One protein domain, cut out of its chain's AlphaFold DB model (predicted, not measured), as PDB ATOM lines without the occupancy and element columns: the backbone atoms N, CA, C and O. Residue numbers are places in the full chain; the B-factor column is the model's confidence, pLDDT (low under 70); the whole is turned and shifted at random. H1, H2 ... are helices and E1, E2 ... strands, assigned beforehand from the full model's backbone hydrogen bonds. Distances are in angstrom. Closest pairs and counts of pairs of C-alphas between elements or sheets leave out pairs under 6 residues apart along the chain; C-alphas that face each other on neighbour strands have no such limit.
ATOM      1  N   GLY A  39      66.281 -83.370   9.379       93.69
ATOM      2  CA  GLY A  39      65.660 -82.187   8.812       93.69
ATOM      3  C   GLY A  39      64.318 -82.491   8.170       93.69
ATOM      4  O   GLY A  39      63.790 -83.589   8.305       93.69
ATOM      5  N   VAL A  40      63.781 -81.500   7.475       93.25
ATOM      6  CA  VAL A  40      62.513 -81.581   6.741       93.25
ATOM      7  C   VAL A  40      62.737 -80.975   5.362       93.25
ATOM      8  O   VAL A  40      63.513 -80.029   5.226       93.25
ATOM      9  N   VAL A  41      62.092 -81.514   4.330       91.00
ATOM     10  CA  VAL A  41      62.123 -80.915   2.989       91.00
ATOM     11  C   VAL A  41      60.945 -79.963   2.830       91.00
ATOM     12  O   VAL A  41      59.802 -80.341   3.065       91.00
ATOM     13  N   TYR A  42      61.236 -78.733   2.420       89.56
ATOM     14  CA  TYR A  42      60.253 -77.697   2.112       89.56
ATOM     15  C   TYR A  42      60.610 -77.061   0.772       89.56
ATOM     16  O   TYR A  42      61.752 -76.638   0.598       89.56
ATOM     17  N   ASP A  43      59.662 -77.011  -0.169       84.50
ATOM     18  CA  ASP A  43      59.871 -76.496  -1.532       84.50
ATOM     19  C   ASP A  43      61.168 -77.021  -2.175       84.50
ATOM     20  O   ASP A  43      62.006 -76.256  -2.647       84.50
ATOM     21  N   GLU A  44      61.359 -78.347  -2.126       85.25
ATOM     22  CA  GLU A  44      62.535 -79.068  -2.654       85.25
ATOM     23  C   GLU A  44      63.869 -78.765  -1.939       85.25
ATOM     24  O   GLU A  44      64.922 -79.274  -2.321       85.25
ATOM     25  N   VAL A  45      63.852 -77.977  -0.862       90.00
ATOM     26  CA  VAL A  45      65.040 -77.638  -0.074       90.00
ATOM     27  C   VAL A  45      65.048 -78.420   1.233       90.00
ATOM     28  O   VAL A  45      64.122 -78.336   2.037       90.00
ATOM     29  N   PHE A  46      66.140 -79.138   1.495       92.38
ATOM     30  CA  PHE A  46      66.371 -79.760   2.796       92.38
ATOM     31  C   PHE A  46      66.720 -78.703   3.854       92.38
ATOM     32  O   PHE A  46      67.757 -78.034   3.772       92.38
ATOM     33  N   LEU A  47      65.871 -78.581   4.871       94.62
ATOM     34  CA  LEU A  47      66.061 -77.714   6.026       94.62
ATOM     35  C   LEU A  47      66.612 -78.536   7.192       94.62
ATOM     36  O   LEU A  47      65.940 -79.424   7.717       94.62
ATOM     37  N   LYS A  48      67.835 -78.229   7.628       94.56
ATOM     38  CA  LYS A  48      68.457 -78.871   8.788       94.56
ATOM     39  C   LYS A  48      67.695 -78.495  10.055       94.56
ATOM     40  O   LYS A  48      67.456 -77.314  10.294       94.56
ATOM     41  N   LYS A  49      67.386 -79.496  10.879       94.56
ATOM     42  CA  LYS A  49      66.795 -79.314  12.205       94.56
ATOM     43  C   LYS A  49      67.868 -78.935  13.227       94.56
ATOM     44  O   LYS A  49      68.869 -79.637  13.378       94.56
ATOM     45  N   GLU A  50      67.627 -77.865  13.968       93.12
ATOM     46  CA  GLU A  50      68.427 -77.399  15.097       93.12
ATOM     47  C   GLU A  50      67.494 -77.075  16.265       93.12
ATOM     48  O   GLU A  50      66.581 -76.266  16.134       93.12
ATOM     49  N   VAL A  51      67.697 -77.725  17.410       91.25
ATOM     50  CA  VAL A  51      66.863 -77.517  18.602       91.25
ATOM     51  C   VAL A  51      67.609 -76.593  19.558       91.25
ATOM     52  O   VAL A  51      68.721 -76.912  19.980       91.25
ATOM     53  N   ILE A  52      67.007 -75.448  19.886       89.38
ATOM     54  CA  ILE A  52      67.569 -74.436  20.784       89.38
ATOM     55  C   ILE A  52      66.558 -74.196  21.910       89.38
ATOM     56  O   ILE A  52      65.556 -73.504  21.741       89.38
ATOM     57  N   GLY A  53      66.808 -74.781  23.082       85.19
ATOM     58  CA  GLY A  53      65.865 -74.722  24.201       85.19
ATOM     59  C   GLY A  53      64.575 -75.487  23.891       85.19
ATOM     60  O   GLY A  53      64.626 -76.691  23.653       85.19
ATOM     61  N   ALA A  54      63.436 -74.789  23.911       83.56
ATOM     62  CA  ALA A  54      62.121 -75.336  23.556       83.56
ATOM     63  C   ALA A  54      61.729 -75.079  22.088       83.56
ATOM     64  O   ALA A  54      60.683 -75.556  21.644       83.56
ATOM     65  N   ASP A  55      62.562 -74.349  21.343       90.38
ATOM     66  CA  ASP A  55      62.293 -73.963  19.964       90.38
ATOM     67  C   ASP A  55      63.036 -74.903  19.007       90.38
ATOM     68  O   ASP A  55      64.206 -75.253  19.200       90.38
ATOM     69  N   THR A  56      62.355 -75.301  17.938       93.44
ATOM     70  CA  THR A  56      62.943 -76.067  16.842       93.44
ATOM     71  C   THR A  56      63.096 -75.168  15.626       93.44
ATOM     72  O   THR A  56      62.126 -74.613  15.113       93.44
ATOM     73  N   HIS A  57      64.320 -75.032  15.137       95.25
ATOM     74  CA  HIS A  57      64.648 -74.265  13.948       95.25
ATOM     75  C   HIS A  57      64.964 -75.200  12.785       95.25
ATOM     76  O   HIS A  57      65.807 -76.085  12.889       95.25
ATOM     77  N   TYR A  58      64.320 -74.960  11.655       95.81
ATOM     78  CA  TYR A  58      64.590 -75.610  10.386       95.81
ATOM     79  C   TYR A  58      65.242 -74.590   9.462       95.81
ATOM     80  O   TYR A  58      64.612 -73.604   9.077       95.81
ATOM     81  N   ILE A  59      66.523 -74.790   9.147       95.12
ATOM     82  CA  ILE A  59      67.329 -73.824   8.396       95.12
ATOM     83  C   ILE A  59      67.892 -74.486   7.144       95.12
ATOM     84  O   ILE A  59      68.554 -75.521   7.205       95.12
ATOM     85  N   GLY A  60      67.675 -73.850   5.999       93.06
ATOM     86  CA  GLY A  60      68.250 -74.270   4.730       93.06
ATOM     87  C   GLY A  60      68.473 -73.091   3.798       93.06
ATOM     88  O   GLY A  60      68.014 -71.973   4.037       93.06
ATOM     89  N   LYS A  61      69.217 -73.334   2.723       92.31
ATOM     90  CA  LYS A  61      69.458 -72.344   1.677       92.31
ATOM     91  C   LYS A  61      69.122 -72.969   0.335       92.31
ATOM     92  O   LYS A  61      69.803 -73.893  -0.099       92.31
ATOM     93  N   GLY A  62      68.066 -72.457  -0.282       87.38
ATOM     94  CA  GLY A  62      67.668 -72.820  -1.633       87.38
ATOM     95  C   GLY A  62      68.295 -71.898  -2.672       87.38
ATOM     96  O   GLY A  62      69.080 -70.999  -2.363       87.38
ATOM     97  N   ARG A  63      67.879 -72.089  -3.924       85.69
ATOM     98  CA  ARG A  63      68.290 -71.254  -5.059       85.69
ATOM     99  C   ARG A  63      67.900 -69.781  -4.900       85.69
ATOM    100  O   ARG A  63      68.635 -68.901  -5.337       85.69
ATOM    101  N   TRP A  64      66.761 -69.525  -4.259       85.88
ATOM    102  CA  TRP A  64      66.149 -68.196  -4.171       85.88
ATOM    103  C   TRP A  64      66.475 -67.431  -2.891       85.88
ATOM    104  O   TRP A  64      66.169 -66.248  -2.794       85.88
ATOM    105  N   GLY A  65      67.116 -68.078  -1.920       89.25
ATOM    106  CA  GLY A  65      67.491 -67.449  -0.662       89.25
ATOM    107  C   GLY A  65      67.536 -68.432   0.498       89.25
ATOM    108  O   GLY A  65      67.443 -69.650   0.329       89.25
ATOM    109  N   GLN A  66      67.716 -67.878   1.691       92.69
ATOM    110  CA  GLN A  66      67.658 -68.636   2.931       92.69
ATOM    111  C   GLN A  66      66.198 -68.858   3.337       92.69
ATOM    112  O   GLN A  66      65.385 -67.942   3.253       92.69
ATOM    113  N   ILE A  67      65.900 -70.073   3.786       94.44
ATOM    114  CA  ILE A  67      64.614 -70.471   4.348       94.44
ATOM    115  C   ILE A  67      64.862 -70.793   5.817       94.44
ATOM    116  O   ILE A  67      65.744 -71.593   6.149       94.44
ATOM    117  N   HIS A  68      64.103 -70.151   6.698       95.88
ATOM    118  CA  HIS A  68      64.165 -70.392   8.131       95.88
ATOM    119  C   HIS A  68      62.760 -70.519   8.697       95.88
ATOM    120  O   HIS A  68      62.021 -69.544   8.775       95.88
ATOM    121  N   ILE A  69      62.412 -71.725   9.129       95.69
ATOM    122  CA  ILE A  69      61.140 -72.014   9.786       95.69
ATOM    123  C   ILE A  69      61.435 -72.267  11.260       95.69
ATOM    124  O   ILE A  69      62.351 -73.011  11.600       95.69
ATOM    125  N   THR A  70      60.716 -71.599  12.152       95.75
ATOM    126  CA  THR A  70      60.855 -71.773  13.601       95.75
ATOM    127  C   THR A  70      59.550 -72.296  14.162       95.75
ATOM    128  O   THR A  70      58.512 -71.678  13.958       95.75
ATOM    129  N   VAL A  71      59.616 -73.403  14.887       94.19
ATOM    130  CA  VAL A  71      58.496 -73.998  15.607       94.19
ATOM    131  C   VAL A  71      58.743 -73.782  17.092       94.19
ATOM    132  O   VAL A  71      59.765 -74.224  17.615       94.19
ATOM    133  N   LYS A  72      57.835 -73.072  17.758       92.38
ATOM    134  CA  LYS A  72      57.888 -72.821  19.197       92.38
ATOM    135  C   LYS A  72      56.820 -73.625  19.903       92.38
ATOM    136  O   LYS A  72      55.642 -73.543  19.553       92.38
ATOM    137  N   GLY A  73      57.235 -74.340  20.937       83.88
ATOM    138  CA  GLY A  73      56.368 -75.262  21.650       83.88
ATOM    139  C   GLY A  73      56.483 -76.682  21.113       83.88
ATOM    140  O   GLY A  73      57.049 -76.956  20.056       83.88
ATOM    141  N   ILE A  74      55.971 -77.608  21.914       76.62
ATOM    142  CA  ILE A  74      56.090 -79.048  21.691       76.62
ATOM    143  C   ILE A  74      54.684 -79.633  21.738       76.62
ATOM    144  O   ILE A  74      53.986 -79.469  22.749       76.62
ATOM    145  N   LYS A  75      54.293 -80.336  20.668       73.31
ATOM    146  CA  LYS A  75      53.026 -81.072  20.589       73.31
ATOM    147  C   LYS A  75      52.863 -81.987  21.800       73.31
ATOM    148  O   LYS A  75      53.753 -82.756  22.151       73.31
ATOM    149  N   GLY A  76      51.713 -81.868  22.462       66.12
ATOM    150  CA  GLY A  76      51.359 -82.647  23.648       66.12
ATOM    151  C   GLY A  76      51.777 -82.036  24.989       66.12
ATOM    152  O   GLY A  76      51.257 -82.496  26.004       66.12
ATOM    153  N   ILE A  77      52.646 -81.015  24.987       69.94
ATOM    154  CA  ILE A  77      53.021 -80.220  26.171       69.94
ATOM    155  C   ILE A  77      52.348 -78.846  26.132       69.94
ATOM    156  O   ILE A  77      51.859 -78.379  27.154       69.94
ATOM    157  N   HIS A  78      52.339 -78.207  24.962       74.44
ATOM    158  CA  HIS A  78      51.711 -76.906  24.752       74.44
ATOM    159  C   HIS A  78      50.386 -77.089  24.012       74.44
ATOM    160  O   HIS A  78      50.317 -77.897  23.083       74.44
ATOM    161  N   ASP A  79      49.364 -76.334  24.419       75.06
ATOM    162  CA  ASP A  79      48.040 -76.358  23.781       75.06
ATOM    163  C   ASP A  79      48.095 -75.783  22.362       75.06
ATOM    164  O   ASP A  79      47.478 -76.319  21.441       75.06
ATOM    165  N   ASN A  80      48.912 -74.741  22.185       84.31
ATOM    166  CA  ASN A  80      49.142 -74.083  20.911       84.31
ATOM    167  C   ASN A  80      50.636 -74.055  20.583       84.31
ATOM    168  O   ASN A  80      51.484 -73.836  21.453       84.31
ATOM    169  N   ILE A  81      50.949 -74.260  19.310       90.62
ATOM    170  CA  ILE A  81      52.307 -74.280  18.769       90.62
ATOM    171  C   ILE A  81      52.423 -73.144  17.766       90.62
ATOM    172  O   ILE A  81      51.605 -73.028  16.854       90.62
ATOM    173  N   GLU A  82      53.445 -72.307  17.915       92.94
ATOM    174  CA  GLU A  82      53.688 -71.228  16.963       92.94
ATOM    175  C   GLU A  82      54.636 -71.700  15.863       92.94
ATOM    176  O   GLU A  82      55.718 -72.211  16.147       92.94
ATOM    177  N   VAL A  83      54.271 -71.465  14.607       94.69
ATOM    178  CA  VAL A  83      55.118 -71.732  13.445       94.69
ATOM    179  C   VAL A  83      55.381 -70.418  12.723       94.69
ATOM    180  O   VAL A  83      54.467 -69.745  12.253       94.69
ATOM    181  N   ILE A  84      56.652 -70.034  12.655       95.25
ATOM    182  CA  ILE A  84      57.111 -68.778  12.063       95.25
ATOM    183  C   ILE A  84      57.922 -69.106  10.819       95.25
ATOM    184  O   ILE A  84      58.979 -69.733  10.912       95.25
ATOM    185  N   TYR A  85      57.462 -68.626   9.673       94.12
ATOM    186  CA  TYR A  85      58.151 -68.734   8.398       94.12
ATOM    187  C   TYR A  85      58.941 -67.458   8.138       94.12
ATOM    188  O   TYR A  85      58.401 -66.358   8.196       94.12
ATOM    189  N   ARG A  86      60.228 -67.603   7.834       94.12
ATOM    190  CA  ARG A  86      61.068 -66.556   7.250       94.12
ATOM    191  C   ARG A  86      61.570 -67.074   5.915       94.12
ATOM    192  O   ARG A  86      62.475 -67.911   5.861       94.12
ATOM    193  N   LEU A  87      60.924 -66.621   4.853       92.50
ATOM    194  CA  LEU A  87      61.184 -67.047   3.485       92.50
ATOM    195  C   LEU A  87      61.977 -65.961   2.733       92.50
ATOM    196  O   LEU A  87      62.109 -64.830   3.218       92.50
ATOM    197  N   PRO A  88      62.531 -66.281   1.549       89.69
ATOM    198  CA  PRO A  88      63.165 -65.289   0.690       89.69
ATOM    199  C   PRO A  88      62.254 -64.091   0.384       89.69
ATOM    200  O   PRO A  88      61.035 -64.171   0.498       89.69
ATOM    201  N   ASN A  89      62.855 -62.969  -0.023       87.12
ATOM    202  CA  ASN A  89      62.153 -61.705  -0.291       87.12
ATOM    203  C   ASN A  89      61.405 -61.108   0.920       87.12
ATOM    204  O   ASN A  89      60.409 -60.412   0.748       87.12
ATOM    205  N   ASN A  90      61.929 -61.319   2.135       85.38
ATOM    206  CA  ASN A  90      61.411 -60.757   3.393       85.38
ATOM    207  C   ASN A  90      59.962 -61.155   3.718       85.38
ATOM    208  O   ASN A  90      59.274 -60.435   4.442       85.38
ATOM    209  N   ILE A  91      59.510 -62.301   3.216       87.69
ATOM    210  CA  ILE A  91      58.211 -62.857   3.583       87.69
ATOM    211  C   ILE A  91      58.346 -63.437   4.990       87.69
ATOM    212  O   ILE A  91      59.126 -64.368   5.226       87.69
ATOM    213  N   VAL A  92      57.609 -62.849   5.928       91.50
ATOM    214  CA  VAL A  92      57.562 -63.287   7.320       91.50
ATOM    215  C   VAL A  92      56.113 -63.514   7.696       91.50
ATOM    216  O   VAL A  92      55.355 -62.561   7.830       91.50
ATOM    217  N   GLU A  93      55.763 -64.777   7.896       91.12
ATOM    218  CA  GLU A  93      54.405 -65.209   8.221       91.12
ATOM    219  C   GLU A  93      54.428 -65.988   9.532       91.12
ATOM    220  O   GLU A  93      55.369 -66.744   9.810       91.12
ATOM    221  N   LYS A  94      53.408 -65.790  10.364       94.12
ATOM    222  CA  LYS A  94      53.299 -66.440  11.670       94.12
ATOM    223  C   LYS A  94      51.931 -67.080  11.807       94.12
ATOM    224  O   LYS A  94      50.917 -66.405  11.684       94.12
ATOM    225  N   TYR A  95      51.940 -68.350  12.182       93.56
ATOM    226  CA  TYR A  95      50.738 -69.120  12.446       93.56
ATOM    227  C   TYR A  95      50.772 -69.713  13.846       93.56
ATOM    228  O   TYR A  95      51.831 -70.066  14.365       93.56
ATOM    229  N   GLU A  96      49.597 -69.847  14.442       93.00
ATOM    230  CA  GLU A  96      49.387 -70.580  15.683       93.00
ATOM    231  C   GLU A  96      48.521 -71.803  15.380       93.00
ATOM    232  O   GLU A  96      47.453 -71.685  14.778       93.00
ATOM    233  N   VAL A  97      48.996 -72.984  15.768       92.19
ATOM    234  CA  VAL A  97      48.325 -74.261  15.525       92.19
ATOM    235  C   VAL A  97      47.927 -74.876  16.858       92.19
ATOM    236  O   VAL A  97      48.786 -75.162  17.691       92.19
ATOM    237  N   GLY A  98      46.628 -75.091  17.043       90.25
ATOM    238  CA  GLY A  98      46.068 -75.823  18.177       90.25
ATOM    239  C   GLY A  98      45.653 -77.230  17.762       90.25
ATOM    240  O   GLY A  98      44.978 -77.402  16.743       90.25
ATOM    241  N   PHE A  99      46.041 -78.228  18.557       87.31
ATOM    242  CA  PHE A  99      45.633 -79.622  18.370       87.31
ATOM    243  C   PHE A  99      44.647 -80.021  19.465       87.31
ATOM    244  O   PHE A  99      45.000 -80.071  20.645       87.31
ATOM    245  N   GLU A 100      43.415 -80.351  19.086       82.25
ATOM    246  CA  GLU A 100      42.446 -80.919  20.020       82.25
ATOM    247  C   GLU A 100      42.677 -82.433  20.110       82.25
ATOM    248  O   GLU A 100      42.492 -83.174  19.142       82.25
ATOM    249  N   LYS A 101      43.095 -82.911  21.289       67.56
ATOM    250  CA  LYS A 101      43.228 -84.349  21.555       67.56
ATOM    251  C   LYS A 101      41.840 -84.982  21.580       67.56
ATOM    252  O   LYS A 101      41.125 -84.840  22.568       67.56
ATOM    253  N   ASN A 102      41.496 -85.719  20.531       62.69
ATOM    254  CA  ASN A 102      40.324 -86.582  20.526       62.69
ATOM    255  C   ASN A 102      40.775 -88.027  20.292       62.69
ATOM    256  O   ASN A 102      41.365 -88.335  19.262       62.69
ATOM    257  N   ASN A 103      40.549 -88.901  21.274       55.28
ATOM    258  CA  ASN A 103      41.083 -90.272  21.277       55.28
ATOM    259  C   ASN A 103      40.340 -91.233  20.327       55.28
ATOM    260  O   ASN A 103      40.768 -92.375  20.180       55.28
ATOM    261  N   GLU A 104      39.233 -90.804  19.713       57.16
ATOM    262  CA  GLU A 104      38.335 -91.687  18.954       57.16
ATOM    263  C   GLU A 104      38.389 -91.499  17.429       57.16
ATOM    264  O   GLU A 104      37.914 -92.369  16.701       57.16
ATOM    265  N   ASP A 105      39.000 -90.422  16.921       62.06
ATOM    266  CA  ASP A 105      39.039 -90.126  15.483       62.06
ATOM    267  C   ASP A 105      40.407 -90.449  14.858       62.06
ATOM    268  O   ASP A 105      41.462 -90.097  15.382       62.06
ATOM    269  N   PHE A 106      40.400 -91.053  13.664       68.38
ATOM    270  CA  PHE A 106      41.613 -91.294  12.859       68.38
ATOM    271  C   PHE A 106      42.283 -90.005  12.348       68.38
ATOM    272  O   PHE A 106      43.378 -90.063  11.782       68.38
ATOM    273  N   ARG A 107      41.611 -88.857  12.488       72.56
ATOM    274  CA  ARG A 107      42.104 -87.531  12.112       72.56
ATOM    275  C   ARG A 107      41.946 -86.582  13.295       72.56
ATOM    276  O   ARG A 107      40.836 -86.378  13.778       72.56
ATOM    277  N   GLU A 108      43.046 -85.985  13.734       83.12
ATOM    278  CA  GLU A 108      43.049 -85.012  14.823       83.12
ATOM    279  C   GLU A 108      42.369 -83.719  14.369       83.12
ATOM    280  O   GLU A 108      42.573 -83.256  13.241       83.12
ATOM    281  N   LYS A 109      41.570 -83.113  15.248       87.00
ATOM    282  CA  LYS A 109      40.988 -81.804  14.968       87.00
ATOM    283  C   LYS A 109      42.058 -80.731  15.164       87.00
ATOM    284  O   LYS A 109      42.731 -80.689  16.195       87.00
ATOM    285  N   VAL A 110      42.210 -79.877  14.157       90.56
ATOM    286  CA  VAL A 110      43.226 -78.826  14.116       90.56
ATOM    287  C   VAL A 110      42.581 -77.471  13.863       90.56
ATOM    288  O   VAL A 110      41.687 -77.336  13.023       90.56
ATOM    289  N   VAL A 111      43.060 -76.464  14.585       91.25
ATOM    290  CA  VAL A 111      42.687 -75.064  14.387       91.25
ATOM    291  C   VAL A 111      43.952 -74.282  14.076       91.25
ATOM    292  O   VAL A 111      44.924 -74.355  14.825       91.25
ATOM    293  N   ILE A 112      43.933 -73.528  12.981       91.56
ATOM    294  CA  ILE A 112      45.037 -72.662  12.575       91.56
ATOM    295  C   ILE A 112      44.570 -71.217  12.683       91.56
ATOM    296  O   ILE A 112      43.511 -70.845  12.165       91.56
ATOM    297  N   LYS A 113      45.383 -70.396  13.340       92.38
ATOM    298  CA  LYS A 113      45.168 -68.961  13.467       92.38
ATOM    299  C   LYS A 113      46.322 -68.181  12.861       92.38
ATOM    300  O   LYS A 113      47.470 -68.622  12.882       92.38
ATOM    301  N   ASP A 114      45.988 -67.012  12.340       90.12
ATOM    302  CA  ASP A 114      46.944 -66.020  11.856       90.12
ATOM    303  C   ASP A 114      47.487 -65.145  13.011       90.12
ATOM    304  O   ASP A 114      46.993 -65.203  14.139       90.12
ATOM    305  N   ILE A 115      48.464 -64.280  12.730       84.56
ATOM    306  CA  ILE A 115      49.076 -63.321  13.660       84.56
ATOM    307  C   ILE A 115      48.062 -62.406  14.362       84.56
ATOM    308  O   ILE A 115      48.290 -61.977  15.491       84.56
ATOM    309  N   ASN A 116      46.923 -62.141  13.715       86.06
ATOM    310  CA  ASN A 116      45.819 -61.353  14.266       86.06
ATOM    311  C   ASN A 116      44.859 -62.178  15.141       86.06
ATOM    312  O   ASN A 116      43.799 -61.685  15.522       86.06
ATOM    313  N   ASN A 117      45.202 -63.437  15.440       84.62
ATOM    314  CA  ASN A 117      44.383 -64.399  16.178       84.62
ATOM    315  C   ASN A 117      43.045 -64.740  15.483       84.62
ATOM    316  O   ASN A 117      42.119 -65.258  16.108       84.62
ATOM    317  N   ASN A 118      42.949 -64.462  14.179       89.81
ATOM    318  CA  ASN A 118      41.817 -64.842  13.343       89.81
ATOM    319  C   ASN A 118      41.946 -66.314  12.950       89.81
ATOM    320  O   ASN A 118      43.018 -66.742  12.521       89.81
ATOM    321  N   ILE A 119      40.858 -67.075  13.064       90.69
ATOM    322  CA  ILE A 119      40.818 -68.474  12.625       90.69
ATOM    323  C   ILE A 119      40.819 -68.484  11.097       90.69
ATOM    324  O   ILE A 119      39.853 -68.049  10.474       90.69
ATOM    325  N   ILE A 120      41.913 -68.965  10.509       91.12
ATOM    326  CA  ILE A 120      42.060 -69.096   9.052       91.12
ATOM    327  C   ILE A 120      41.650 -70.481   8.561       91.12
ATOM    328  O   ILE A 120      41.277 -70.636   7.404       91.12
ATOM    329  N   PHE A 121      41.704 -71.483   9.440       90.56
ATOM    330  CA  PHE A 121      41.292 -72.842   9.128       90.56
ATOM    331  C   PHE A 121      40.873 -73.585  10.396       90.56
ATOM    332  O   PHE A 121      41.522 -73.481  11.438       90.56
ATOM    333  N   GLU A 122      39.807 -74.369  10.293       91.31
ATOM    334  CA  GLU A 122      39.382 -75.310  11.322       91.31
ATOM    335  C   GLU A 122      38.929 -76.591  10.633       91.31
ATOM    336  O   GLU A 122      37.991 -76.573   9.846       91.31
ATOM    337  N   GLY A 123      39.574 -77.709  10.947       90.25
ATOM    338  CA  GLY A 123      39.303 -78.956  10.253       90.25
ATOM    339  C   GLY A 123      39.993 -80.145  10.895       90.25
ATOM    340  O   GLY A 123      40.190 -80.200  12.108       90.25
ATOM    341  N   ARG A 124      40.344 -81.121  10.066       89.06
ATOM    342  CA  ARG A 124      40.909 -82.411  10.440       89.06
ATOM    343  C   ARG A 124      42.245 -82.634   9.736       89.06
ATOM    344  O   ARG A 124      42.395 -82.354   8.544       89.06
ATOM    345  N   TYR A 125      43.196 -83.177  10.481       88.50
ATOM    346  CA  TYR A 125      44.551 -83.473  10.037       88.50
ATOM    347  C   TYR A 125      44.923 -84.922  10.357       88.50
ATOM    348  O   TYR A 125      44.553 -85.464  11.398       88.50
ATOM    349  N   ARG A 126      45.683 -85.548   9.460       86.69
ATOM    350  CA  ARG A 126      46.281 -86.863   9.671       86.69
ATOM    351  C   ARG A 126      47.678 -86.890   9.074       86.69
ATOM    352  O   ARG A 126      47.870 -86.474   7.935       86.69
ATOM    353  N   GLU A 127      48.616 -87.439   9.835       84.81
ATOM    354  CA  GLU A 127      49.977 -87.686   9.363       84.81
ATOM    355  C   GLU A 127      49.954 -88.621   8.142       84.81
ATOM    356  O   GLU A 127      49.333 -89.687   8.160       84.81
ATOM    357  N   GLY A 128      50.621 -88.207   7.067       83.00
ATOM    358  CA  GLY A 128      50.695 -88.896   5.783       83.00
ATOM    359  C   GLY A 128      49.667 -88.446   4.741       83.00
ATOM    360  O   GLY A 128      49.884 -88.694   3.552       83.00
ATOM    361  N   ASP A 129      48.585 -87.757   5.126       86.00
ATOM    362  CA  ASP A 129      47.585 -87.277   4.164       86.00
ATOM    363  C   ASP A 129      48.146 -86.092   3.351       86.00
ATOM    364  O   ASP A 129      48.865 -85.231   3.857       86.00
ATOM    365  N   ILE A 130      47.822 -86.016   2.058       82.00
ATOM    366  CA  ILE A 130      48.284 -84.922   1.174       82.00
ATOM    367  C   ILE A 130      47.541 -83.608   1.482       82.00
ATOM    368  O   ILE A 130      48.092 -82.519   1.299       82.00
ATOM    369  N   PHE A 131      46.308 -83.716   1.978       86.75
ATOM    370  CA  PHE A 131      45.366 -82.617   2.166       86.75
ATOM    371  C   PHE A 131      44.966 -82.475   3.634       86.75
ATOM    372  O   PHE A 131      44.874 -83.467   4.359       86.75
ATOM    373  N   LEU A 132      44.677 -81.241   4.046       88.75
ATOM    374  CA  LEU A 132      43.826 -81.009   5.211       88.75
ATOM    375  C   LEU A 132      42.369 -81.234   4.807       88.75
ATOM    376  O   LEU A 132      42.025 -81.056   3.643       88.75
ATOM    377  N   PHE A 133      41.519 -81.611   5.754       88.56
ATOM    378  CA  PHE A 133      40.093 -81.794   5.503       88.56
ATOM    379  C   PHE A 133      39.307 -80.769   6.305       88.56
ATOM    380  O   PHE A 133      39.519 -80.651   7.507       88.56
ATOM    381  N   ASP A 134      38.430 -80.012   5.659       88.19
ATOM    382  CA  ASP A 134      37.579 -79.041   6.353       88.19
ATOM    383  C   ASP A 134      36.503 -79.762   7.201       88.19
ATOM    384  O   ASP A 134      36.389 -80.991   7.186       88.19
ATOM    385  N   LYS A 135      35.669 -79.014   7.930       85.62
ATOM    386  CA  LYS A 135      34.538 -79.526   8.730       85.62
ATOM    387  C   LYS A 135      33.574 -80.412   7.940       85.62
ATOM    388  O   LYS A 135      32.954 -81.296   8.520       85.62
ATOM    389  N   ASN A 136      33.465 -80.173   6.634       84.62
ATOM    390  CA  ASN A 136      32.619 -80.938   5.717       84.62
ATOM    391  C   ASN A 136      33.325 -82.174   5.131       84.62
ATOM    392  O   ASN A 136      32.785 -82.812   4.235       84.62
ATOM    393  N   GLU A 137      34.538 -82.495   5.596       81.75
ATOM    394  CA  GLU A 137      35.394 -83.572   5.078       81.75
ATOM    395  C   GLU A 137      35.825 -83.396   3.613       81.75
ATOM    396  O   GLU A 137      36.267 -84.341   2.958       81.75
ATOM    397  N   GLU A 138      35.764 -82.167   3.107       87.12
ATOM    398  CA  GLU A 138      36.294 -81.806   1.796       87.12
ATOM    399  C   GLU A 138      37.793 -81.490   1.891       87.12
ATOM    400  O   GLU A 138      38.231 -80.867   2.866       87.12
ATOM    401  N   PRO A 139      38.606 -81.910   0.904       86.44
ATOM    402  CA  PRO A 139      40.027 -81.604   0.893       86.44
ATOM    403  C   PRO A 139      40.242 -80.098   0.704       86.44
ATOM    404  O   PRO A 139      39.720 -79.489  -0.226       86.44
ATOM    405  N   PHE A 140      41.062 -79.504   1.563       85.56
ATOM    406  CA  PHE A 140      41.477 -78.115   1.468       85.56
ATOM    407  C   PHE A 140      42.626 -77.990   0.464       85.56
ATOM    408  O   PHE A 140      43.707 -78.535   0.694       85.56
ATOM    409  N   ILE A 141      42.383 -77.294  -0.653       78.88
ATOM    410  CA  ILE A 141      43.289 -77.267  -1.823       78.88
ATOM    411  C   ILE A 141      44.083 -75.951  -1.941       78.88
ATOM    412  O   ILE A 141      44.957 -75.800  -2.797       78.88
ATOM    413  N   GLU A 142      43.813 -74.965  -1.088       76.31
ATOM    414  CA  GLU A 142      44.458 -73.658  -1.213       76.31
ATOM    415  C   GLU A 142      45.949 -73.723  -0.842       76.31
ATOM    416  O   GLU A 142      46.321 -74.199   0.229       76.31
ATOM    417  N   GLY A 143      46.813 -73.230  -1.738       68.38
ATOM    418  CA  GLY A 143      48.266 -73.185  -1.532       68.38
ATOM    419  C   GLY A 143      49.022 -74.475  -1.877       68.38
ATOM    420  O   GLY A 143      50.221 -74.540  -1.650       68.38
ATOM    421  N   ILE A 144      48.367 -75.490  -2.455       67.50
ATOM    422  CA  ILE A 144      48.968 -76.821  -2.703       67.50
ATOM    423  C   ILE A 144      50.092 -76.841  -3.733       67.50
ATOM    424  O   ILE A 144      50.914 -77.757  -3.742       67.50
ATOM    425  N   GLY A 145      50.161 -75.838  -4.595       62.09
ATOM    426  CA  GLY A 145      51.233 -75.756  -5.565       62.09
ATOM    427  C   GLY A 145      51.398 -74.347  -6.084       62.09
ATOM    428  O   GLY A 145      50.437 -73.702  -6.503       62.09
ATOM    429  N   HIS A 146      52.646 -73.898  -6.103       64.44
ATOM    430  CA  HIS A 146      53.043 -72.735  -6.875       64.44
ATOM    431  C   HIS A 146      53.546 -73.218  -8.231       64.44
ATOM    432  O   HIS A 146      54.464 -74.032  -8.319       64.44
ATOM    433  N   ILE A 147      52.936 -72.724  -9.306       62.62
ATOM    434  CA  ILE A 147      53.408 -73.021 -10.656       62.62
ATOM    435  C   ILE A 147      54.632 -72.145 -10.916       62.62
ATOM    436  O   ILE A 147      54.525 -70.923 -11.035       62.62
ATOM    437  N   ILE A 148      55.802 -72.771 -11.017       64.56
ATOM    438  CA  ILE A 148      57.038 -72.091 -11.403       64.56
ATOM    439  C   ILE A 148      57.055 -71.980 -12.928       64.56
ATOM    440  O   ILE A 148      57.297 -72.955 -13.638       64.56
ATOM    441  N   ILE A 149      56.788 -70.782 -13.444       67.19
ATOM    442  CA  ILE A 149      56.867 -70.488 -14.878       67.19
ATOM    443  C   ILE A 149      58.237 -69.868 -15.166       67.19
ATOM    444  O   ILE A 149      58.599 -68.863 -14.558       67.19
ATOM    445  N   ASN A 150      58.979 -70.443 -16.116       70.31
ATOM    446  CA  ASN A 150      60.257 -69.920 -16.619       70.31
ATOM    447  C   ASN A 150      61.306 -69.628 -15.532       70.31
ATOM    448  O   ASN A 150      61.997 -68.615 -15.610       70.31
ATOM    449  N   ASP A 151      61.419 -70.504 -14.527       70.62
ATOM    450  CA  ASP A 151      62.465 -70.409 -13.497       70.62
ATOM    451  C   ASP A 151      62.434 -69.079 -12.715       70.62
ATOM    452  O   ASP A 151      63.451 -68.563 -12.256       70.62
ATOM    453  N   GLN A 152      61.248 -68.475 -12.602       76.75
ATOM    454  CA  GLN A 152      61.051 -67.280 -11.795       76.75
ATOM    455  C   GLN A 152      61.027 -67.632 -10.309       76.75
ATOM    456  O   GLN A 152      60.519 -68.680  -9.913       76.75
ATOM    457  N   ASN A 153      61.514 -66.706  -9.481       75.50
ATOM    458  CA  ASN A 153      61.442 -66.831  -8.032       75.50
ATOM    459  C   ASN A 153      59.967 -67.002  -7.589       75.50
ATOM    460  O   ASN A 153      59.163 -66.099  -7.856       75.50
ATOM    461  N   PRO A 154      59.604 -68.126  -6.936       79.44
ATOM    462  CA  PRO A 154      58.242 -68.375  -6.472       79.44
ATOM    463  C   PRO A 154      57.865 -67.491  -5.278       79.44
ATOM    464  O   PRO A 154      56.689 -67.189  -5.105       79.44
ATOM    465  N   TYR A 155      58.842 -67.022  -4.493       80.75
ATOM    466  CA  TYR A 155      58.641 -66.207  -3.294       80.75
ATOM    467  C   TYR A 155      58.305 -64.754  -3.652       80.75
ATOM    468  O   TYR A 155      59.120 -63.848  -3.491       80.75
ATOM    469  N   LYS A 156      57.120 -64.516  -4.202       81.81
ATOM    470  CA  LYS A 156      56.602 -63.174  -4.503       81.81
ATOM    471  C   LYS A 156      55.796 -62.634  -3.316       81.81
ATOM    472  O   LYS A 156      55.507 -63.359  -2.373       81.81
ATOM    473  N   SER A 157      55.434 -61.353  -3.349       73.75
ATOM    474  CA  SER A 157      54.650 -60.712  -2.277       73.75
ATOM    475  C   SER A 157      53.272 -61.348  -2.046       73.75
ATOM    476  O   SER A 157      52.678 -61.141  -0.998       73.75
ATOM    477  N   ASP A 158      52.756 -62.088  -3.024       79.56
ATOM    478  CA  ASP A 158      51.498 -62.836  -2.989       79.56
ATOM    479  C   ASP A 158      51.691 -64.335  -2.692       79.56
ATOM    480  O   ASP A 158      50.760 -65.126  -2.854       79.56
ATOM    481  N   TYR A 159      52.891 -64.750  -2.274       83.44
ATOM    482  CA  TYR A 159      53.174 -66.139  -1.931       83.44
ATOM    483  C   TYR A 159      52.333 -66.575  -0.727       83.44
ATOM    484  O   TYR A 159      52.453 -66.035   0.371       83.44
ATOM    485  N   LYS A 160      51.490 -67.585  -0.942       85.00
ATOM    486  CA  LYS A 160      50.643 -68.185   0.090       85.00
ATOM    487  C   LYS A 160      51.259 -69.481   0.590       85.00
ATOM    488  O   LYS A 160      51.387 -70.427  -0.178       85.00
ATOM    489  N   ILE A 161      51.571 -69.542   1.879       88.31
ATOM    490  CA  ILE A 161      52.070 -70.764   2.514       88.31
ATOM    491  C   ILE A 161      50.947 -71.798   2.575       88.31
ATOM    492  O   ILE A 161      49.828 -71.505   2.999       88.31
ATOM    493  N   TYR A 162      51.257 -73.032   2.183       88.75
ATOM    494  CA  TYR A 162      50.307 -74.129   2.282       88.75
ATOM    495  C   TYR A 162      50.006 -74.459   3.750       88.75
ATOM    496  O   TYR A 162      50.900 -74.864   4.496       88.75
ATOM    497  N   LEU A 163      48.741 -74.357   4.167       90.62
ATOM    498  CA  LEU A 163      48.346 -74.557   5.567       90.62
ATOM    499  C   LEU A 163      48.675 -75.953   6.106       90.62
ATOM    500  O   LEU A 163      49.023 -76.088   7.277       90.62
ATOM    501  N   LYS A 164      48.647 -76.991   5.261       90.00
ATOM    502  CA  LYS A 164      49.094 -78.329   5.677       90.00
ATOM    503  C   LYS A 164      50.555 -78.311   6.116       90.00
ATOM    504  O   LYS A 164      50.876 -78.920   7.124       90.00
ATOM    505  N   SER A 165      51.421 -77.586   5.400       90.75
ATOM    506  CA  SER A 165      52.836 -77.453   5.766       90.75
ATOM    507  C   SER A 165      52.979 -76.921   7.191       90.75
ATOM    508  O   SER A 165      53.730 -77.483   7.983       90.75
ATOM    509  N   VAL A 166      52.181 -75.912   7.552       92.31
ATOM    510  CA  VAL A 166      52.159 -75.330   8.900       92.31
ATOM    511  C   VAL A 166      51.836 -76.394   9.955       92.31
ATOM    512  O   VAL A 166      52.543 -76.512  10.955       92.31
ATOM    513  N   VAL A 167      50.807 -77.210   9.714       91.62
ATOM    514  CA  VAL A 167      50.395 -78.289  10.628       91.62
ATOM    515  C   VAL A 167      51.429 -79.418  10.679       91.62
ATOM    516  O   VAL A 167      51.722 -79.928  11.762       91.62
ATOM    517  N   SER A 168      52.035 -79.782   9.549       91.31
ATOM    518  CA  SER A 168      53.113 -80.773   9.485       91.31
ATOM    519  C   SER A 168      54.321 -80.327  10.316       91.31
ATOM    520  O   SER A 168      54.799 -81.082  11.158       91.31
ATOM    521  N   PHE A 169      54.756 -79.066  10.193       92.56
ATOM    522  CA  PHE A 169      55.834 -78.525  11.028       92.56
ATOM    523  C   PHE A 169      55.461 -78.460  12.511       92.56
ATOM    524  O   PHE A 169      56.290 -78.799  13.355       92.56
ATOM    525  N   ALA A 170      54.228 -78.056  12.836       91.25
ATOM    526  CA  ALA A 170      53.756 -78.005  14.218       91.25
ATOM    527  C   ALA A 170      53.684 -79.403  14.859       91.25
ATOM    528  O   ALA A 170      54.005 -79.569  16.033       91.25
ATOM    529  N   SER A 171      53.290 -80.419  14.089       88.19
ATOM    530  CA  SER A 171      53.229 -81.806  14.560       88.19
ATOM    531  C   SER A 171      54.582 -82.523  14.567       88.19
ATOM    532  O   SER A 171      54.719 -83.522  15.268       88.19
ATOM    533  N   GLY A 172      55.585 -82.006  13.849       86.25
ATOM    534  CA  GLY A 172      56.868 -82.684  13.633       86.25
ATOM    535  C   GLY A 172      56.809 -83.771  12.553       86.25
ATOM    536  O   GLY A 172      57.705 -84.611  12.463       86.25
ATOM    537  N   GLU A 173      55.753 -83.775  11.739       85.69
ATOM    538  CA  GLU A 173      55.615 -84.668  10.592       85.69
ATOM    539  C   GLU A 173      56.675 -84.345   9.523       85.69
ATOM    540  O   GLU A 173      57.039 -83.189   9.299       85.69
ATOM    541  N   GLY A 174      57.160 -85.374   8.824       82.94
ATOM    542  CA  GLY A 174      58.083 -85.202   7.698       82.94
ATOM    543  C   GLY A 174      59.548 -85.042   8.103       82.94
ATOM    544  O   GLY A 174      60.394 -84.780   7.246       82.94
ATOM    545  N   GLU A 175      59.872 -85.227   9.387       89.19
ATOM    546  CA  GLU A 175      61.256 -85.349   9.834       89.19
ATOM    547  C   GLU A 175      61.915 -86.574   9.203       89.19
ATOM    548  O   GLU A 175      61.557 -87.724   9.464       89.19
ATOM    549  N   GLN A 176      62.933 -86.315   8.397       91.12
ATOM    550  CA  GLN A 176      63.707 -87.333   7.716       91.12
ATOM    551  C   GLN A 176      65.203 -87.077   7.866       91.12
ATOM    552  O   GLN A 176      65.664 -85.989   8.229       91.12
ATOM    553  N   ILE A 177      65.984 -88.124   7.621       91.56
ATOM    554  CA  ILE A 177      67.430 -87.986   7.471       91.56
ATOM    555  C   ILE A 177      67.735 -87.431   6.082       91.56
ATOM    556  O   ILE A 177      66.984 -87.662   5.139       91.56
ATOM    557  N   ARG A 178      68.831 -86.681   5.967       89.25
ATOM    558  CA  ARG A 178      69.230 -86.058   4.705       89.25
ATOM    559  C   ARG A 178      69.493 -87.082   3.605       89.25
ATOM    560  O   ARG A 178      69.133 -86.833   2.466       89.25
TER     561      ARG A 178
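What this domain is: This is residues 39 to 178 of the 246 residues of an uncharacterized protein of Clostridiaceae bacterium (UniProt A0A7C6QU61). One long sheet of nine strands is curled like part of a barrel round a single short helix, H1, which sits in the middle of the domain. The strands follow one another across the sheet in chain order, and a long unnamed stretch, residues 135 to 162, leads from the last strand back to the helix. The printed part has 140 residues, with nine named strands, E1 to E9, followed by one named helix; the sheet's order is E1 E2 E3 E4 E5 E6 E7 E8 E9, antiparallel throughout, and the class is mostly strand. It is compact, with a radius of gyration of the C-alphas of 14.9 A, and spans 45 by 36 by 32 A.

How they stand to each other: The sheet begins with E1, residues 39 to 42, an edge strand that forms a hairpin with E2, residues 45 to 52; N 40 and O 47 are 3.0 A apart. The pairing of E2 is staggered: its residues 45 to 48 pair with E1, and its residues 48 to 52 with E3, residues 55 to 62, where N 50 and O 57 are 2.8 A apart. E4, residues 65 to 72, E5, residues 80 to 87, and E6, residues 91 to 100, continue the meander, each strand the antiparallel neighbour of the one before; N 70 and O 84 are 2.8 A apart, as are N 83 and O 95. E7, residues 108 to 114, and E8, residues 119 to 125, form a hairpin at 159 degrees between directions, with N 110 and O 123 at 2.9 A. E9, residues 132 to 134, is the other edge strand, with N 124 and O 133 at 2.7 A. H1, residues 163 to 171, is on the sheet, which curls round it. The closest C-alphas of E5 and H1 are those of Ile 81 and Ala 170, 6.1 A apart; those of E9 and H1 are Leu 132 and Lys 164, 5.9 A. Every O i to N i+4 pair in H1 is within hydrogen-bond range. E1 and E9 are apart.

Where its parts are: E1 begins at C-alpha 39, (65.660, -82.187, 8.812). E4 measures 22.7 A from first to last C-alpha, and E6, the longest strand by residues, 29.1 A. H1 measures 12.5 A and ends at C-alpha 171, (53.229, -81.806, 14.560).

The domain as a whole: The C-alphas of Glu 104 and Asn 150, the two farthest apart, are 47.1 A apart. The printed part has no cut, and the link from E9 to H1 is long, with 28 residues. Mean pLDDT of the printed part is 85.3; residues 76 to 77, 101 to 106 and 143 to 149 are under 70.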